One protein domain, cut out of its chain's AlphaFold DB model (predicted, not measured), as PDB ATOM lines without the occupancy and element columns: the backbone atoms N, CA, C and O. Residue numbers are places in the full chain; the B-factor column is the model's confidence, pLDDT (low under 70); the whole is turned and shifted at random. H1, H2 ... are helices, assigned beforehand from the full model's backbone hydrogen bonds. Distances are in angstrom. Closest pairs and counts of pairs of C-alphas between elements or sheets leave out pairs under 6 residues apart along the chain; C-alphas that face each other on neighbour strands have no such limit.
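Overview. This is residues 18 to 100 and 236 to 260 of the 370 residues of the protein "Zinc ribbon domain-containing protein" of Thermoplasmatales archaeon (UniProt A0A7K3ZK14). Four helices form an up-and-down bundle, each running against the one before, with H2 and H3 between H1 and H4; residues 93 to 100, at the end of H3, stick out. The printed part has 108 residues, 91 of them in four named helices, H1, H2, H3 and H4 in order along the chain, with no named strand; the class is all helix, and the whole is compact, with a radius of gyration of the C-alphas of 14.5 A and spans of 50 by 28 by 20 A.

Arrangement. H1, residues 20 to 40, and H2, residues 49 to 63, form a hairpin and touch, closest C-alphas Gly 27 and Pro 61, 4.4 A. H3, residues 69 to 98, touches H1, closest C-alphas Leu 36 and Ala 83, 6.8 A. H4, residues 236 to 260, touches H2 at a steep tilt of 40 degrees, closest C-alphas Gly 54 and Phe 249, 4.6 A. H4 touches H3, closest C-alphas Leu 84 and Asn 238, 6.1 A. H1 and H4 are apart. Every O i to N i+4 pair is within hydrogen-bond range in H1 and H4, 10 of 11 in H2, 22 of 26 in H3.

Along the chain. From C-alpha 20 at (-42.142, -13.836, 10.818) H1 spans 30.2 A, H2 20.6 A, H3 41.2 A and H4 35.6 A, to C-alpha 260 at (-41.870, -15.811, 29.924).

Size, cuts and confidence. Residues 101 to 235 are cut out; C-alphas 100 and 236 are 19.7 A apart. Residues 44 to 45 have pLDDT under 70.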
ATOM      1  N   ILE A  18     -39.940 -10.256   5.263       76.50
ATOM      2  CA  ILE A  18     -40.545 -11.584   5.121       76.50
ATOM      3  C   ILE A  18     -41.438 -11.888   6.338       76.50
ATOM      4  O   ILE A  18     -41.128 -11.505   7.471       76.50
ATOM      5  N   ASP A  19     -42.524 -12.644   6.136       81.06
ATOM      6  CA  ASP A  19     -43.388 -13.116   7.223       81.06
ATOM      7  C   ASP A  19     -42.570 -13.700   8.391       81.06
ATOM      8  O   ASP A  19     -41.664 -14.515   8.171       81.06
ATOM      9  N   PRO A  20     -42.891 -13.362   9.652       76.25
ATOM     10  CA  PRO A  20     -42.142 -13.836  10.818       76.25
ATOM     11  C   PRO A  20     -42.109 -15.370  10.922       76.25
ATOM     12  O   PRO A  20     -41.116 -15.937  11.370       76.25
ATOM     13  N   LYS A  21     -43.147 -16.066  10.434       81.25
ATOM     14  CA  LYS A  21     -43.168 -17.537  10.352       81.25
ATOM     15  C   LYS A  21     -42.151 -18.084   9.343       81.25
ATOM     16  O   LYS A  21     -41.445 -19.042   9.647       81.25
ATOM     17  N   LYS A  22     -42.045 -17.463   8.163       85.88
ATOM     18  CA  LYS A  22     -41.096 -17.868   7.110       85.88
ATOM     19  C   LYS A  22     -39.650 -17.578   7.528       85.88
ATOM     20  O   LYS A  22     -38.783 -18.426   7.335       85.88
ATOM     21  N   ARG A  23     -39.401 -16.439   8.186       86.38
ATOM     22  CA  ARG A  23     -38.094 -16.124   8.796       86.38
ATOM     23  C   ARG A  23     -37.712 -17.119   9.890       86.38
ATOM     24  O   ARG A  23     -36.593 -17.620   9.887       86.38
ATOM     25  N   GLY A  24     -38.651 -17.459  10.771       87.50
ATOM     26  CA  GLY A  24     -38.451 -18.472  11.805       87.50
ATOM     27  C   GLY A  24     -38.076 -19.845  11.237       87.50
ATOM     28  O   GLY A  24     -37.135 -20.474  11.717       87.50
ATOM     29  N   ALA A  25     -38.755 -20.281  10.171       89.69
ATOM     30  CA  ALA A  25     -38.443 -21.528   9.472       89.69
ATOM     31  C   ALA A  25     -37.056 -21.514   8.811       89.69
ATOM     32  O   ALA A  25     -36.306 -22.481   8.950       89.69
ATOM     33  N   ALA A  26     -36.676 -20.405   8.170       91.50
ATOM     34  CA  ALA A  26     -35.324 -20.227   7.643       91.50
ATOM     35  C   ALA A  26     -34.263 -20.307   8.758       91.50
ATOM     36  O   ALA A  26     -33.212 -20.915   8.568       91.50
ATOM     37  N   GLY A  27     -34.564 -19.767   9.942       92.88
ATOM     38  CA  GLY A  27     -33.699 -19.884  11.113       92.88
ATOM     39  C   GLY A  27     -33.539 -21.308  11.624       92.88
ATOM     40  O   GLY A  27     -32.425 -21.705  11.952       92.88
ATOM     41  N   MET A  28     -34.611 -22.103  11.637       93.69
ATOM     42  CA  MET A  28     -34.531 -23.531  11.975       93.69
ATOM     43  C   MET A  28     -33.651 -24.299  10.987       93.69
ATOM     44  O   MET A  28     -32.796 -25.071  11.413       93.69
ATOM     45  N   ALA A  29     -33.802 -24.047   9.685       94.50
ATOM     46  CA  ALA A  29     -32.962 -24.671   8.666       94.50
ATOM     47  C   ALA A  29     -31.481 -24.290   8.830       94.50
ATOM     48  O   ALA A  29     -30.609 -25.158   8.805       94.50
ATOM     49  N   LEU A  30     -31.189 -23.009   9.071       95.12
ATOM     50  CA  LEU A  30     -29.826 -22.537   9.312       95.12
ATOM     51  C   LEU A  30     -29.220 -23.165  10.576       95.12
ATOM     52  O   LEU A  30     -28.087 -23.641  10.546       95.12
ATOM     53  N   ALA A  31     -29.978 -23.198  11.673       95.75
ATOM     54  CA  ALA A  31     -29.547 -23.803  12.930       95.75
ATOM     55  C   ALA A  31     -29.280 -25.304  12.781       95.75
ATOM     56  O   ALA A  31     -28.317 -25.812  13.349       95.75
ATOM     57  N   PHE A  32     -30.097 -25.997  11.985       96.00
ATOM     58  CA  PHE A  32     -29.911 -27.407  11.668       96.00
ATOM     59  C   PHE A  32     -28.579 -27.646  10.952       96.00
ATOM     60  O   PHE A  32     -27.783 -28.476  11.386       96.00
ATOM     61  N   ILE A  33     -28.317 -26.890   9.880       95.00
ATOM     62  CA  ILE A  33     -27.097 -27.022   9.073       95.00
ATOM     63  C   ILE A  33     -25.866 -26.712   9.922       95.00
ATOM     64  O   ILE A  33     -24.916 -27.496   9.936       95.00
ATOM     65  N   LEU A  34     -25.882 -25.601  10.662       94.38
ATOM     66  CA  LEU A  34     -24.768 -25.223  11.528       94.38
ATOM     67  C   LEU A  34     -24.554 -26.250  12.641       94.38
ATOM     68  O   LEU A  34     -23.426 -26.683  12.854       94.38
ATOM     69  N   GLY A  35     -25.622 -26.692  13.307       93.44
ATOM     70  CA  GLY A  35     -25.541 -27.698  14.362       93.44
ATOM     71  C   GLY A  35     -24.933 -29.010  13.866       93.44
ATOM     72  O   GLY A  35     -24.011 -29.532  14.489       93.44
ATOM     73  N   LEU A  36     -25.381 -29.505  12.707       92.69
ATOM     74  CA  LEU A  36     -24.843 -30.721  12.096       92.69
ATOM     75  C   LEU A  36     -23.378 -30.547  11.669       92.69
ATOM     76  O   LEU A  36     -22.551 -31.418  11.920       92.69
ATOM     77  N   THR A  37     -23.039 -29.402  11.074       91.50
ATOM     78  CA  THR A  37     -21.668 -29.096  10.638       91.50
ATOM     79  C   THR A  37     -20.705 -29.077  11.824       91.50
ATOM     80  O   THR A  37     -19.632 -29.670  11.759       91.50
ATOM     81  N   PHE A  38     -21.098 -28.459  12.939       90.88
ATOM     82  CA  PHE A  38     -20.296 -28.443  14.165       90.88
ATOM     83  C   PHE A  38     -20.090 -29.846  14.750       90.88
ATOM     84  O   PHE A  38     -19.008 -30.140  15.259       90.88
ATOM     85  N   LEU A  39     -21.096 -30.722  14.663       89.88
ATOM     86  CA  LEU A  39     -20.960 -32.114  15.096       89.88
ATOM     87  C   LEU A  39     -19.966 -32.887  14.224       89.88
ATOM     88  O   LEU A  39     -19.080 -33.553  14.757       89.88
ATOM     89  N   ILE A  40     -20.061 -32.738  12.902       87.62
ATOM     90  CA  ILE A  40     -19.178 -33.415  11.939       87.62
ATOM     91  C   ILE A  40     -17.724 -32.956  12.092       87.62
ATOM     92  O   ILE A  40     -16.813 -33.781  12.121       87.62
ATOM     93  N   LEU A  41     -17.498 -31.650  12.258       86.56
ATOM     94  CA  LEU A  41     -16.158 -31.084  12.449       86.56
ATOM     95  C   LEU A  41     -15.530 -31.442  13.807       86.56
ATOM     96  O   LEU A  41     -14.437 -30.979  14.119       86.56
ATOM     97  N   GLY A  42     -16.207 -32.240  14.638       77.31
ATOM     98  CA  GLY A  42     -15.682 -32.669  15.928       77.31
ATOM     99  C   GLY A  42     -15.650 -31.551  16.968       77.31
ATOM    100  O   GLY A  42     -15.020 -31.717  18.010       77.31
ATOM    101  N   ALA A  43     -16.365 -30.438  16.752       72.88
ATOM    102  CA  ALA A  43     -16.454 -29.370  17.749       72.88
ATOM    103  C   ALA A  43     -17.043 -29.897  19.065       72.88
ATOM    104  O   ALA A  43     -16.667 -29.437  20.137       72.88
ATOM    105  N   ALA A  44     -17.896 -30.925  19.000       61.25
ATOM    106  CA  ALA A  44     -18.435 -31.614  20.168       61.25
ATOM    107  C   ALA A  44     -17.379 -32.376  21.003       61.25
ATOM    108  O   ALA A  44     -17.645 -32.682  22.160       61.25
ATOM    109  N   GLY A  45     -16.188 -32.635  20.451       64.31
ATOM    110  CA  GLY A  45     -15.032 -33.176  21.174       64.31
ATOM    111  C   GLY A  45     -14.289 -32.145  22.028       64.31
ATOM    112  O   GLY A  45     -13.472 -32.512  22.870       64.31
ATOM    113  N   VAL A  46     -14.579 -30.853  21.857       75.62
ATOM    114  CA  VAL A  46     -14.119 -29.808  22.775       75.62
ATOM    115  C   VAL A  46     -14.993 -29.860  24.029       75.62
ATOM    116  O   VAL A  46     -16.211 -29.984  23.917       75.62
ATOM    117  N   CYS A  47     -14.391 -29.711  25.215       71.06
ATOM    118  CA  CYS A  47     -15.034 -29.851  26.537       71.06
ATOM    119  C   CYS A  47     -16.428 -29.190  26.669       71.06
ATOM    120  O   CYS A  47     -17.282 -29.700  27.385       71.06
ATOM    121  N   CYS A  48     -16.690 -28.095  25.947       78.31
ATOM    122  CA  CYS A  48     -17.976 -27.386  25.975       78.31
ATOM    123  C   CYS A  48     -18.682 -27.302  24.608       78.31
ATOM    124  O   CYS A  48     -19.685 -26.602  24.470       78.31
ATOM    125  N   GLY A  49     -18.178 -27.971  23.570       84.62
ATOM    126  CA  GLY A  49     -18.686 -27.806  22.207       84.62
ATOM    127  C   GLY A  49     -20.108 -28.326  22.010       84.62
ATOM    128  O   GLY A  49     -20.892 -27.715  21.287       84.62
ATOM    129  N   PHE A  50     -20.497 -29.383  22.727       86.75
ATOM    130  CA  PHE A  50     -21.879 -29.873  22.727       86.75
ATOM    131  C   PHE A  50     -22.871 -28.833  23.289       86.75
ATOM    132  O   PHE A  50     -24.004 -28.741  22.816       86.75
ATOM    133  N   MET A  51     -22.447 -27.992  24.244       91.69
ATOM    134  CA  MET A  51     -23.296 -26.918  24.774       91.69
ATOM    135  C   MET A  51     -23.549 -25.841  23.718       91.69
ATOM    136  O   MET A  51     -24.671 -25.352  23.601       91.69
ATOM    137  N   LEU A  52     -22.527 -25.500  22.924       91.31
ATOM    138  CA  LEU A  52     -22.662 -24.529  21.838       91.31
ATOM    139  C   LEU A  52     -23.678 -24.995  20.799       91.31
ATOM    140  O   LEU A  52     -24.513 -24.199  20.382       91.31
ATOM    141  N   VAL A  53     -23.668 -26.280  20.433       92.88
ATOM    142  CA  VAL A  53     -24.661 -26.837  19.502       92.88
ATOM    143  C   VAL A  53     -26.073 -26.697  20.075       92.88
ATOM    144  O   VAL A  53     -26.958 -26.179  19.393       92.88
ATOM    145  N   GLY A  54     -26.283 -27.058  21.347       93.25
ATOM    146  CA  GLY A  54     -27.578 -26.886  22.014       93.25
ATOM    147  C   GLY A  54     -28.054 -25.426  22.038       93.25
ATOM    148  O   GLY A  54     -29.228 -25.147  21.789       93.25
ATOM    149  N   LEU A  55     -27.137 -24.479  22.266       93.69
ATOM    150  CA  LEU A  55     -27.425 -23.043  22.231       93.69
ATOM    151  C   LEU A  55     -27.752 -22.544  20.823       93.69
ATOM    152  O   LEU A  55     -28.716 -21.801  20.666       93.69
ATOM    153  N   ILE A  56     -26.998 -22.955  19.802       94.12
ATOM    154  CA  ILE A  56     -27.219 -22.586  18.394       94.12
ATOM    155  C   ILE A  56     -28.614 -23.023  17.938       94.12
ATOM    156  O   ILE A  56     -29.351 -22.221  17.357       94.12
ATOM    157  N   LEU A  57     -28.994 -24.265  18.263       95.62
ATOM    158  CA  LEU A  57     -30.302 -24.835  17.931       95.62
ATOM    159  C   LEU A  57     -31.462 -24.035  18.527       95.62
ATOM    160  O   LEU A  57     -32.520 -23.941  17.909       95.62
ATOM    161  N   TYR A  58     -31.273 -23.438  19.705       95.44
ATOM    162  CA  TYR A  58     -32.292 -22.610  20.342       95.44
ATOM    163  C   TYR A  58     -32.239 -21.138  19.898       95.44
ATOM    164  O   TYR A  58     -33.264 -20.538  19.570       95.44
ATOM    165  N   MET A  59     -31.050 -20.529  19.901       93.94
ATOM    166  CA  MET A  59     -30.885 -19.086  19.744       93.94
ATOM    167  C   MET A  59     -31.190 -18.607  18.333       93.94
ATOM    168  O   MET A  59     -31.871 -17.592  18.202       93.94
ATOM    169  N   ILE A  60     -30.723 -19.305  17.293       94.75
ATOM    170  CA  ILE A  60     -30.903 -18.844  15.907       94.75
ATOM    171  C   ILE A  60     -32.393 -18.769  15.548       94.75
ATOM    172  O   ILE A  60     -32.856 -17.689  15.164       94.75
ATOM    173  N   PRO A  61     -33.195 -19.834  15.733       93.31
ATOM    174  CA  PRO A  61     -34.611 -19.775  15.391       93.31
ATOM    175  C   PRO A  61     -35.380 -18.761  16.252       93.31
ATOM    176  O   PRO A  61     -36.244 -18.040  15.747       93.31
ATOM    177  N   ASN A  62     -35.035 -18.655  17.542       91.12
ATOM    178  CA  ASN A  62     -35.660 -17.701  18.458       91.12
ATOM    179  C   ASN A  62     -35.333 -16.238  18.103       91.12
ATOM    180  O   ASN A  62     -36.221 -15.386  18.152       91.12
ATOM    181  N   PHE A  63     -34.092 -15.941  17.702       90.38
ATOM    182  CA  PHE A  63     -33.688 -14.614  17.227       90.38
ATOM    183  C   PHE A  63     -34.395 -14.240  15.919       90.38
ATOM    184  O   PHE A  63     -34.786 -13.093  15.724       90.38
ATOM    185  N   MET A  64     -34.661 -15.229  15.064       90.00
ATOM    186  CA  MET A  64     -35.393 -15.055  13.805       90.00
ATOM    187  C   MET A  64     -36.922 -15.038  13.974       90.00
ATOM    188  O   MET A  64     -37.660 -15.092  12.991       90.00
ATOM    189  N   GLY A  65     -37.409 -14.910  15.214       85.00
ATOM    190  CA  GLY A  65     -38.812 -14.642  15.529       85.00
ATOM    191  C   GLY A  65     -39.647 -15.875  15.866       85.00
ATOM    192  O   GLY A  65     -40.823 -15.729  16.207       85.00
ATOM    193  N   MET A  66     -39.072 -17.080  15.838       89.19
ATOM    194  CA  MET A  66     -39.811 -18.284  16.199       89.19
ATOM    195  C   MET A  66     -39.855 -18.459  17.719       89.19
ATOM    196  O   MET A  66     -38.884 -18.847  18.357       89.19
ATOM    197  N   LYS A  67     -41.010 -18.142  18.310       86.19
ATOM    198  CA  LYS A  67     -41.219 -18.159  19.768       86.19
ATOM    199  C   LYS A  67     -42.121 -19.292  20.255       86.19
ATOM    200  O   LYS A  67     -42.246 -19.462  21.467       86.19
ATOM    201  N   ASP A  68     -42.748 -20.025  19.337       90.25
ATOM    202  CA  ASP A  68     -43.653 -21.119  19.675       90.25
ATOM    203  C   ASP A  68     -42.866 -22.320  20.216       90.25
ATOM    204  O   ASP A  68     -42.055 -22.936  19.522       90.25
ATOM    205  N   VAL A  69     -43.130 -22.650  21.480       90.56
ATOM    206  CA  VAL A  69     -42.468 -23.732  22.211       90.56
ATOM    207  C   VAL A  69     -42.784 -25.101  21.608       90.56
ATOM    208  O   VAL A  69     -41.924 -25.981  21.622       90.56
ATOM    209  N   ARG A  70     -43.985 -25.297  21.046       92.56
ATOM    210  CA  ARG A  70     -44.381 -26.578  20.441       92.56
ATOM    211  C   ARG A  70     -43.570 -26.844  19.181       92.56
ATOM    212  O   ARG A  70     -42.994 -27.920  19.047       92.56
ATOM    213  N   VAL A  71     -43.460 -25.840  18.312       93.06
ATOM    214  CA  VAL A  71     -42.674 -25.924  17.071       93.06
ATOM    215  C   VAL A  71     -41.197 -26.170  17.383       93.06
ATOM    216  O   VAL A  71     -40.599 -27.080  16.813       93.06
ATOM    217  N   MET A  72     -40.631 -25.442  18.352       93.50
ATOM    218  CA  MET A  72     -39.243 -25.650  18.796       93.50
ATOM    219  C   MET A  72     -38.996 -27.046  19.361       93.50
ATOM    220  O   MET A  72     -37.961 -27.652  19.097       93.50
ATOM    221  N   SER A  73     -39.948 -27.572  20.132       94.31
ATOM    222  CA  SER A  73     -39.814 -28.902  20.727       94.31
ATOM    223  C   SER A  73     -39.802 -29.989  19.656       94.31
ATOM    224  O   SER A  73     -38.970 -30.890  19.731       94.31
ATOM    225  N   VAL A  74     -40.674 -29.881  18.646       95.44
ATOM    226  CA  VAL A  74     -40.705 -30.800  17.495       95.44
ATOM    227  C   VAL A  74     -39.416 -30.694  16.683       95.44
ATOM    228  O   VAL A  74     -38.825 -31.719  16.356       95.44
ATOM    229  N   PHE A  75     -38.938 -29.476  16.414       95.69
ATOM    230  CA  PHE A  75     -37.656 -29.248  15.743       95.69
ATOM    231  C   PHE A  75     -36.497 -29.948  16.465       95.69
ATOM    232  O   PHE A  75     -35.708 -30.638  15.822       95.69
ATOM    233  N   GLY A  76     -36.437 -29.844  17.797       95.88
ATOM    234  CA  GLY A  76     -35.434 -30.535  18.606       95.88
ATOM    235  C   GLY A  76     -35.473 -32.060  18.451       95.88
ATOM    236  O   GLY A  76     -34.428 -32.683  18.270       95.88
ATOM    237  N   VAL A  77     -36.662 -32.672  18.454       96.69
ATOM    238  CA  VAL A  77     -36.811 -34.126  18.235       96.69
ATOM    239  C   VAL A  77     -36.376 -34.523  16.823       96.69
ATOM    240  O   VAL A  77     -35.655 -35.503  16.652       96.69
ATOM    241  N   VAL A  78     -36.771 -33.755  15.805       96.69
ATOM    242  CA  VAL A  78     -36.368 -34.013  14.414       96.69
ATOM    243  C   VAL A  78     -34.848 -33.921  14.265       96.69
ATOM    244  O   VAL A  78     -34.242 -34.790  13.637       96.69
ATOM    245  N   PHE A  79     -34.223 -32.914  14.882       96.56
ATOM    246  CA  PHE A  79     -32.770 -32.792  14.921       96.56
ATOM    247  C   PHE A  79     -32.117 -33.990  15.610       96.56
ATOM    248  O   PHE A  79     -31.212 -34.577  15.031       96.56
ATOM    249  N   MET A  80     -32.601 -34.401  16.788       96.25
ATOM    250  CA  MET A  80     -32.089 -35.569  17.516       96.25
ATOM    251  C   MET A  80     -32.076 -36.824  16.637       96.25
ATOM    252  O   MET A  80     -31.049 -37.490  16.533       96.25
ATOM    253  N   LEU A  81     -33.203 -37.143  15.996       96.44
ATOM    254  CA  LEU A  81     -33.338 -38.359  15.191       96.44
ATOM    255  C   LEU A  81     -32.427 -38.330  13.957       96.44
ATOM    256  O   LEU A  81     -31.745 -39.315  13.673       96.44
ATOM    257  N   MET A  82     -32.377 -37.200  13.247       95.44
ATOM    258  CA  MET A  82     -31.522 -37.068  12.066       95.44
ATOM    259  C   MET A  82     -30.037 -37.036  12.420       95.44
ATOM    260  O   MET A  82     -29.245 -37.705  11.761       95.44
ATOM    261  N   ALA A  83     -29.652 -36.303  13.466       94.94
ATOM    262  CA  ALA A  83     -28.279 -36.268  13.948       94.94
ATOM    263  C   ALA A  83     -27.820 -37.670  14.368       94.94
ATOM    264  O   ALA A  83     -26.723 -38.076  14.003       94.94
ATOM    265  N   LEU A  84     -28.673 -38.445  15.046       95.75
ATOM    266  CA  LEU A  84     -28.335 -39.798  15.487       95.75
ATOM    267  C   LEU A  84     -28.130 -40.745  14.305       95.75
ATOM    268  O   LEU A  84     -27.134 -41.468  14.265       95.75
ATOM    269  N   ALA A  85     -29.043 -40.715  13.333       94.81
ATOM    270  CA  ALA A  85     -28.945 -41.540  12.137       94.81
ATOM    271  C   ALA A  85     -27.706 -41.177  11.302       94.81
ATOM    272  O   ALA A  85     -26.913 -42.055  10.961       94.81
ATOM    273  N   LEU A  86     -27.499 -39.887  11.021       94.38
ATOM    274  CA  LEU A  86     -26.354 -39.417  10.239       94.38
ATOM    275  C   LEU A  86     -25.035 -39.667  10.975       94.38
ATOM    276  O   LEU A  86     -24.111 -40.218  10.387       94.38
ATOM    277  N   GLY A  87     -24.953 -39.322  12.259       92.56
ATOM    278  CA  GLY A  87     -23.758 -39.532  13.076       92.56
ATOM    279  C   GLY A  87     -23.348 -40.999  13.119       92.56
ATOM    280  O   GLY A  87     -22.184 -41.311  12.896       92.56
ATOM    281  N   THR A  88     -24.311 -41.904  13.302       93.38
ATOM    282  CA  THR A  88     -24.034 -43.345  13.368       93.38
ATOM    283  C   THR A  88     -23.634 -43.905  12.004       93.38
ATOM    284  O   THR A  88     -22.545 -44.459  11.866       93.38
ATOM    285  N   PHE A  89     -24.494 -43.762  10.992       93.19
ATOM    286  CA  PHE A  89     -24.355 -44.506   9.737       93.19
ATOM    287  C   PHE A  89     -23.522 -43.792   8.674       93.19
ATOM    288  O   PHE A  89     -22.858 -44.459   7.890       93.19
ATOM    289  N   ALA A  90     -23.550 -42.460   8.627       93.06
ATOM    290  CA  ALA A  90     -22.854 -41.701   7.588       93.06
ATOM    291  C   ALA A  90     -21.447 -41.250   8.007       93.06
ATOM    292  O   ALA A  90     -20.634 -40.965   7.134       93.06
ATOM    293  N   PHE A  91     -21.154 -41.183   9.312       91.88
ATOM    294  CA  PHE A  91     -19.875 -40.665   9.811       91.88
ATOM    295  C   PHE A  91     -19.113 -41.670  10.676       91.88
ATOM    296  O   PHE A  91     -18.026 -42.086  10.291       91.88
ATOM    297  N   SER A  92     -19.656 -42.094  11.822       92.12
ATOM    298  CA  SER A  92     -18.896 -42.901  12.789       92.12
ATOM    299  C   SER A  92     -18.543 -44.296  12.282       92.12
ATOM    300  O   SER A  92     -17.404 -44.726  12.454       92.12
ATOM    301  N   VAL A  93     -19.487 -45.006  11.653       92.94
ATOM    302  CA  VAL A  93     -19.209 -46.336  11.083       92.94
ATOM    303  C   VAL A  93     -18.165 -46.247   9.956       92.94
ATOM    304  O   VAL A  93     -17.139 -46.917  10.083       92.94
ATOM    305  N   PRO A  94     -18.333 -45.397   8.918       92.44
ATOM    306  CA  PRO A  94     -17.303 -45.209   7.895       92.44
ATOM    307  C   PRO A  94     -15.942 -44.817   8.469       92.44
ATOM    308  O   PRO A  94     -14.946 -45.425   8.110       92.44
ATOM    309  N   MET A  95     -15.895 -43.896   9.439       89.94
ATOM    310  CA  MET A  95     -14.637 -43.482  10.070       89.94
ATOM    311  C   MET A  95     -13.862 -44.668  10.662       89.94
ATOM    312  O   MET A  95     -12.641 -44.718  10.525       89.94
ATOM    313  N   ILE A  96     -14.540 -45.614  11.320       90.56
ATOM    314  CA  ILE A  96     -13.877 -46.798  11.884       90.56
ATOM    315  C   ILE A  96     -13.338 -47.693  10.768       90.56
ATOM    316  O   ILE A  96     -12.189 -48.117  10.845       90.56
ATOM    317  N   HIS A  97     -14.131 -47.956   9.727       90.38
ATOM    318  CA  HIS A  97     -13.702 -48.806   8.615       90.38
ATOM    319  C   HIS A  97     -12.560 -48.176   7.805       90.38
ATOM    320  O   HIS A  97     -11.567 -48.854   7.543       90.38
ATOM    321  N   ASP A  98     -12.635 -46.882   7.499       89.06
ATOM    322  CA  ASP A  98     -11.611 -46.142   6.747       89.06
ATOM    323  C   ASP A  98     -10.267 -46.081   7.492       89.06
ATOM    324  O   ASP A  98      -9.213 -45.945   6.876       89.06
ATOM    325  N   ASN A  99     -10.290 -46.218   8.820       86.94
ATOM    326  CA  ASN A  99      -9.102 -46.239   9.677       86.94
ATOM    327  C   ASN A  99      -8.834 -47.635  10.272       86.94
ATOM    328  O   ASN A  99      -8.094 -47.764  11.248       86.94
ATOM    329  N   SER A 100      -9.447 -48.687   9.719       85.25
ATOM    330  CA  SER A 100      -9.192 -50.071  10.142       85.25
ATOM    331  C   SER A 100      -7.978 -50.688   9.451       85.25
ATOM    332  O   SER A 100      -7.396 -51.654   9.942       85.25
ATOM    333  N   SER A 236     -24.427 -46.056  20.454       92.06
ATOM    334  CA  SER A 236     -24.362 -45.702  21.874       92.06
ATOM    335  C   SER A 236     -23.549 -44.424  22.108       92.06
ATOM    336  O   SER A 236     -24.009 -43.534  22.829       92.06
ATOM    337  N   GLY A 237     -22.398 -44.282  21.442       91.88
ATOM    338  CA  GLY A 237     -21.569 -43.077  21.510       91.88
ATOM    339  C   GLY A 237     -22.296 -41.835  20.986       91.88
ATOM    340  O   GLY A 237     -22.367 -40.815  21.676       91.88
ATOM    341  N   ASN A 238     -22.903 -41.918  19.797       92.81
ATOM    342  CA  ASN A 238     -23.684 -40.810  19.239       92.81
ATOM    343  C   ASN A 238     -24.929 -40.489  20.081       92.81
ATOM    344  O   ASN A 238     -25.235 -39.315  20.286       92.81
ATOM    345  N   ALA A 239     -25.622 -41.499  20.614       94.25
ATOM    346  CA  ALA A 239     -26.786 -41.299  21.476       94.25
ATOM    347  C   ALA A 239     -26.424 -40.536  22.752       94.25
ATOM    348  O   ALA A 239     -27.141 -39.608  23.122       94.25
ATOM    349  N   TYR A 240     -25.300 -40.870  23.393       91.56
ATOM    350  CA  TYR A 240     -24.818 -40.146  24.569       91.56
ATOM    351  C   TYR A 240     -24.529 -38.671  24.254       91.56
ATOM    352  O   TYR A 240     -25.007 -37.774  24.952       91.56
ATOM    353  N   MET A 241     -23.808 -38.406  23.160       90.19
ATOM    354  CA  MET A 241     -23.480 -37.039  22.743       90.19
ATOM    355  C   MET A 241     -24.725 -36.216  22.409       90.19
ATOM    356  O   MET A 241     -24.871 -35.080  22.865       90.19
ATOM    357  N   ILE A 242     -25.659 -36.792  21.654       93.62
ATOM    358  CA  ILE A 242     -26.909 -36.122  21.295       93.62
ATOM    359  C   ILE A 242     -27.779 -35.913  22.533       93.62
ATOM    360  O   ILE A 242     -28.362 -34.841  22.680       93.62
ATOM    361  N   ALA A 243     -27.831 -36.869  23.462       94.19
ATOM    362  CA  ALA A 243     -28.559 -36.700  24.714       94.19
ATOM    363  C   ALA A 243     -28.064 -35.471  25.491       94.19
ATOM    364  O   ALA A 243     -28.884 -34.660  25.918       94.19
ATOM    365  N   MET A 244     -26.746 -35.263  25.592       92.50
ATOM    366  CA  MET A 244     -26.178 -34.076  26.245       92.50
ATOM    367  C   MET A 244     -26.590 -32.767  25.558       92.50
ATOM    368  O   MET A 244     -26.996 -31.814  26.227       92.50
ATOM    369  N   ILE A 245     -26.551 -32.721  24.222       93.94
ATOM    370  CA  ILE A 245     -26.993 -31.554  23.436       93.94
ATOM    371  C   ILE A 245     -28.472 -31.260  23.695       93.94
ATOM    372  O   ILE A 245     -28.861 -30.113  23.923       93.94
ATOM    373  N   MET A 246     -29.299 -32.305  23.688       95.69
ATOM    374  CA  MET A 246     -30.742 -32.187  23.845       95.69
ATOM    375  C   MET A 246     -31.134 -31.793  25.268       95.69
ATOM    376  O   MET A 246     -32.056 -30.999  25.433       95.69
ATOM    377  N   VAL A 247     -30.402 -32.250  26.288       95.56
ATOM    378  CA  VAL A 247     -30.570 -31.770  27.667       95.56
ATOM    379  C   VAL A 247     -30.346 -30.262  27.730       95.56
ATOM    380  O   VAL A 247     -31.212 -29.548  28.227       95.56
ATOM    381  N   VAL A 248     -29.243 -29.751  27.173       94.81
ATOM    382  CA  VAL A 248     -28.969 -28.303  27.158       94.81
ATOM    383  C   VAL A 248     -30.061 -27.546  26.400       94.81
ATOM    384  O   VAL A 248     -30.607 -26.570  26.918       94.81
ATOM    385  N   PHE A 249     -30.428 -28.017  25.207       95.94
ATOM    386  CA  PHE A 249     -31.483 -27.417  24.392       95.94
ATOM    387  C   PHE A 249     -32.820 -27.330  25.146       95.94
ATOM    388  O   PHE A 249     -33.420 -26.255  25.222       95.94
ATOM    389  N   TYR A 250     -33.274 -28.429  25.760       96.12
ATOM    390  CA  TYR A 250     -34.545 -28.457  26.485       96.12
ATOM    391  C   TYR A 250     -34.498 -27.700  27.808       96.12
ATOM    392  O   TYR A 250     -35.501 -27.090  28.170       96.12
ATOM    393  N   VAL A 251     -33.361 -27.664  28.506       95.62
ATOM    394  CA  VAL A 251     -33.191 -26.826  29.704       95.62
ATOM    395  C   VAL A 251     -33.337 -25.349  29.344       95.62
ATOM    396  O   VAL A 251     -34.068 -24.627  30.020       95.62
ATOM    397  N   VAL A 252     -32.710 -24.894  28.256       94.56
ATOM    398  CA  VAL A 252     -32.817 -23.498  27.802       94.56
ATOM    399  C   VAL A 252     -34.230 -23.178  27.310       94.56
ATOM    400  O   VAL A 252     -34.775 -22.121  27.640       94.56
ATOM    401  N   LEU A 253     -34.853 -24.092  26.563       94.62
ATOM    402  CA  LEU A 253     -36.226 -23.952  26.078       94.62
ATOM    403  C   LEU A 253     -37.230 -23.897  27.238       94.62
ATOM    404  O   LEU A 253     -38.068 -22.994  27.283       94.62
ATOM    405  N   PHE A 254     -37.115 -24.806  28.208       94.44
ATOM    406  CA  PHE A 254     -37.955 -24.834  29.403       94.44
ATOM    407  C   PHE A 254     -37.722 -23.604  30.282       94.44
ATOM    408  O   PHE A 254     -38.681 -22.945  30.677       94.44
ATOM    409  N   GLY A 255     -36.463 -23.236  30.534       93.06
ATOM    410  CA  GLY A 255     -36.113 -22.035  31.288       93.06
ATOM    411  C   GLY A 255     -36.689 -20.772  30.648       93.06
ATOM    412  O   GLY A 255     -37.304 -19.954  31.328       93.06
ATOM    413  N   SER A 256     -36.596 -20.654  29.323       91.25
ATOM    414  CA  SER A 256     -37.178 -19.534  28.578       91.25
ATOM    415  C   SER A 256     -38.704 -19.515  28.643       91.25
ATOM    416  O   SER A 256     -39.306 -18.444  28.748       91.25
ATOM    417  N   PHE A 257     -39.345 -20.685  28.616       90.25
ATOM    418  CA  PHE A 257     -40.788 -20.808  28.802       90.25
ATOM    419  C   PHE A 257     -41.223 -20.386  30.213       90.25
ATOM    420  O   PHE A 257     -42.136 -19.570  30.355       90.25
ATOM    421  N   VAL A 258     -40.542 -20.877  31.254       91.62
ATOM    422  CA  VAL A 258     -40.822 -20.525  32.655       91.62
ATOM    423  C   VAL A 258     -40.608 -19.036  32.898       91.62
ATOM    424  O   VAL A 258     -41.464 -18.400  33.511       91.62
ATOM    425  N   MET A 259     -39.518 -18.455  32.387       89.75
ATOM    426  CA  MET A 259     -39.262 -17.018  32.507       89.75
ATOM    427  C   MET A 259     -40.374 -16.200  31.852       89.75
ATOM    428  O   MET A 259     -40.920 -15.311  32.498       89.75
ATOM    429  N   ARG A 260     -40.773 -16.520  30.613       87.06
ATOM    430  CA  ARG A 260     -41.870 -15.811  29.924       87.06
ATOM    431  C   ARG A 260     -43.177 -15.892  30.706       87.06
ATOM    432  O   ARG A 260     -43.787 -14.862  30.971       87.06
TER     433      ARG A 260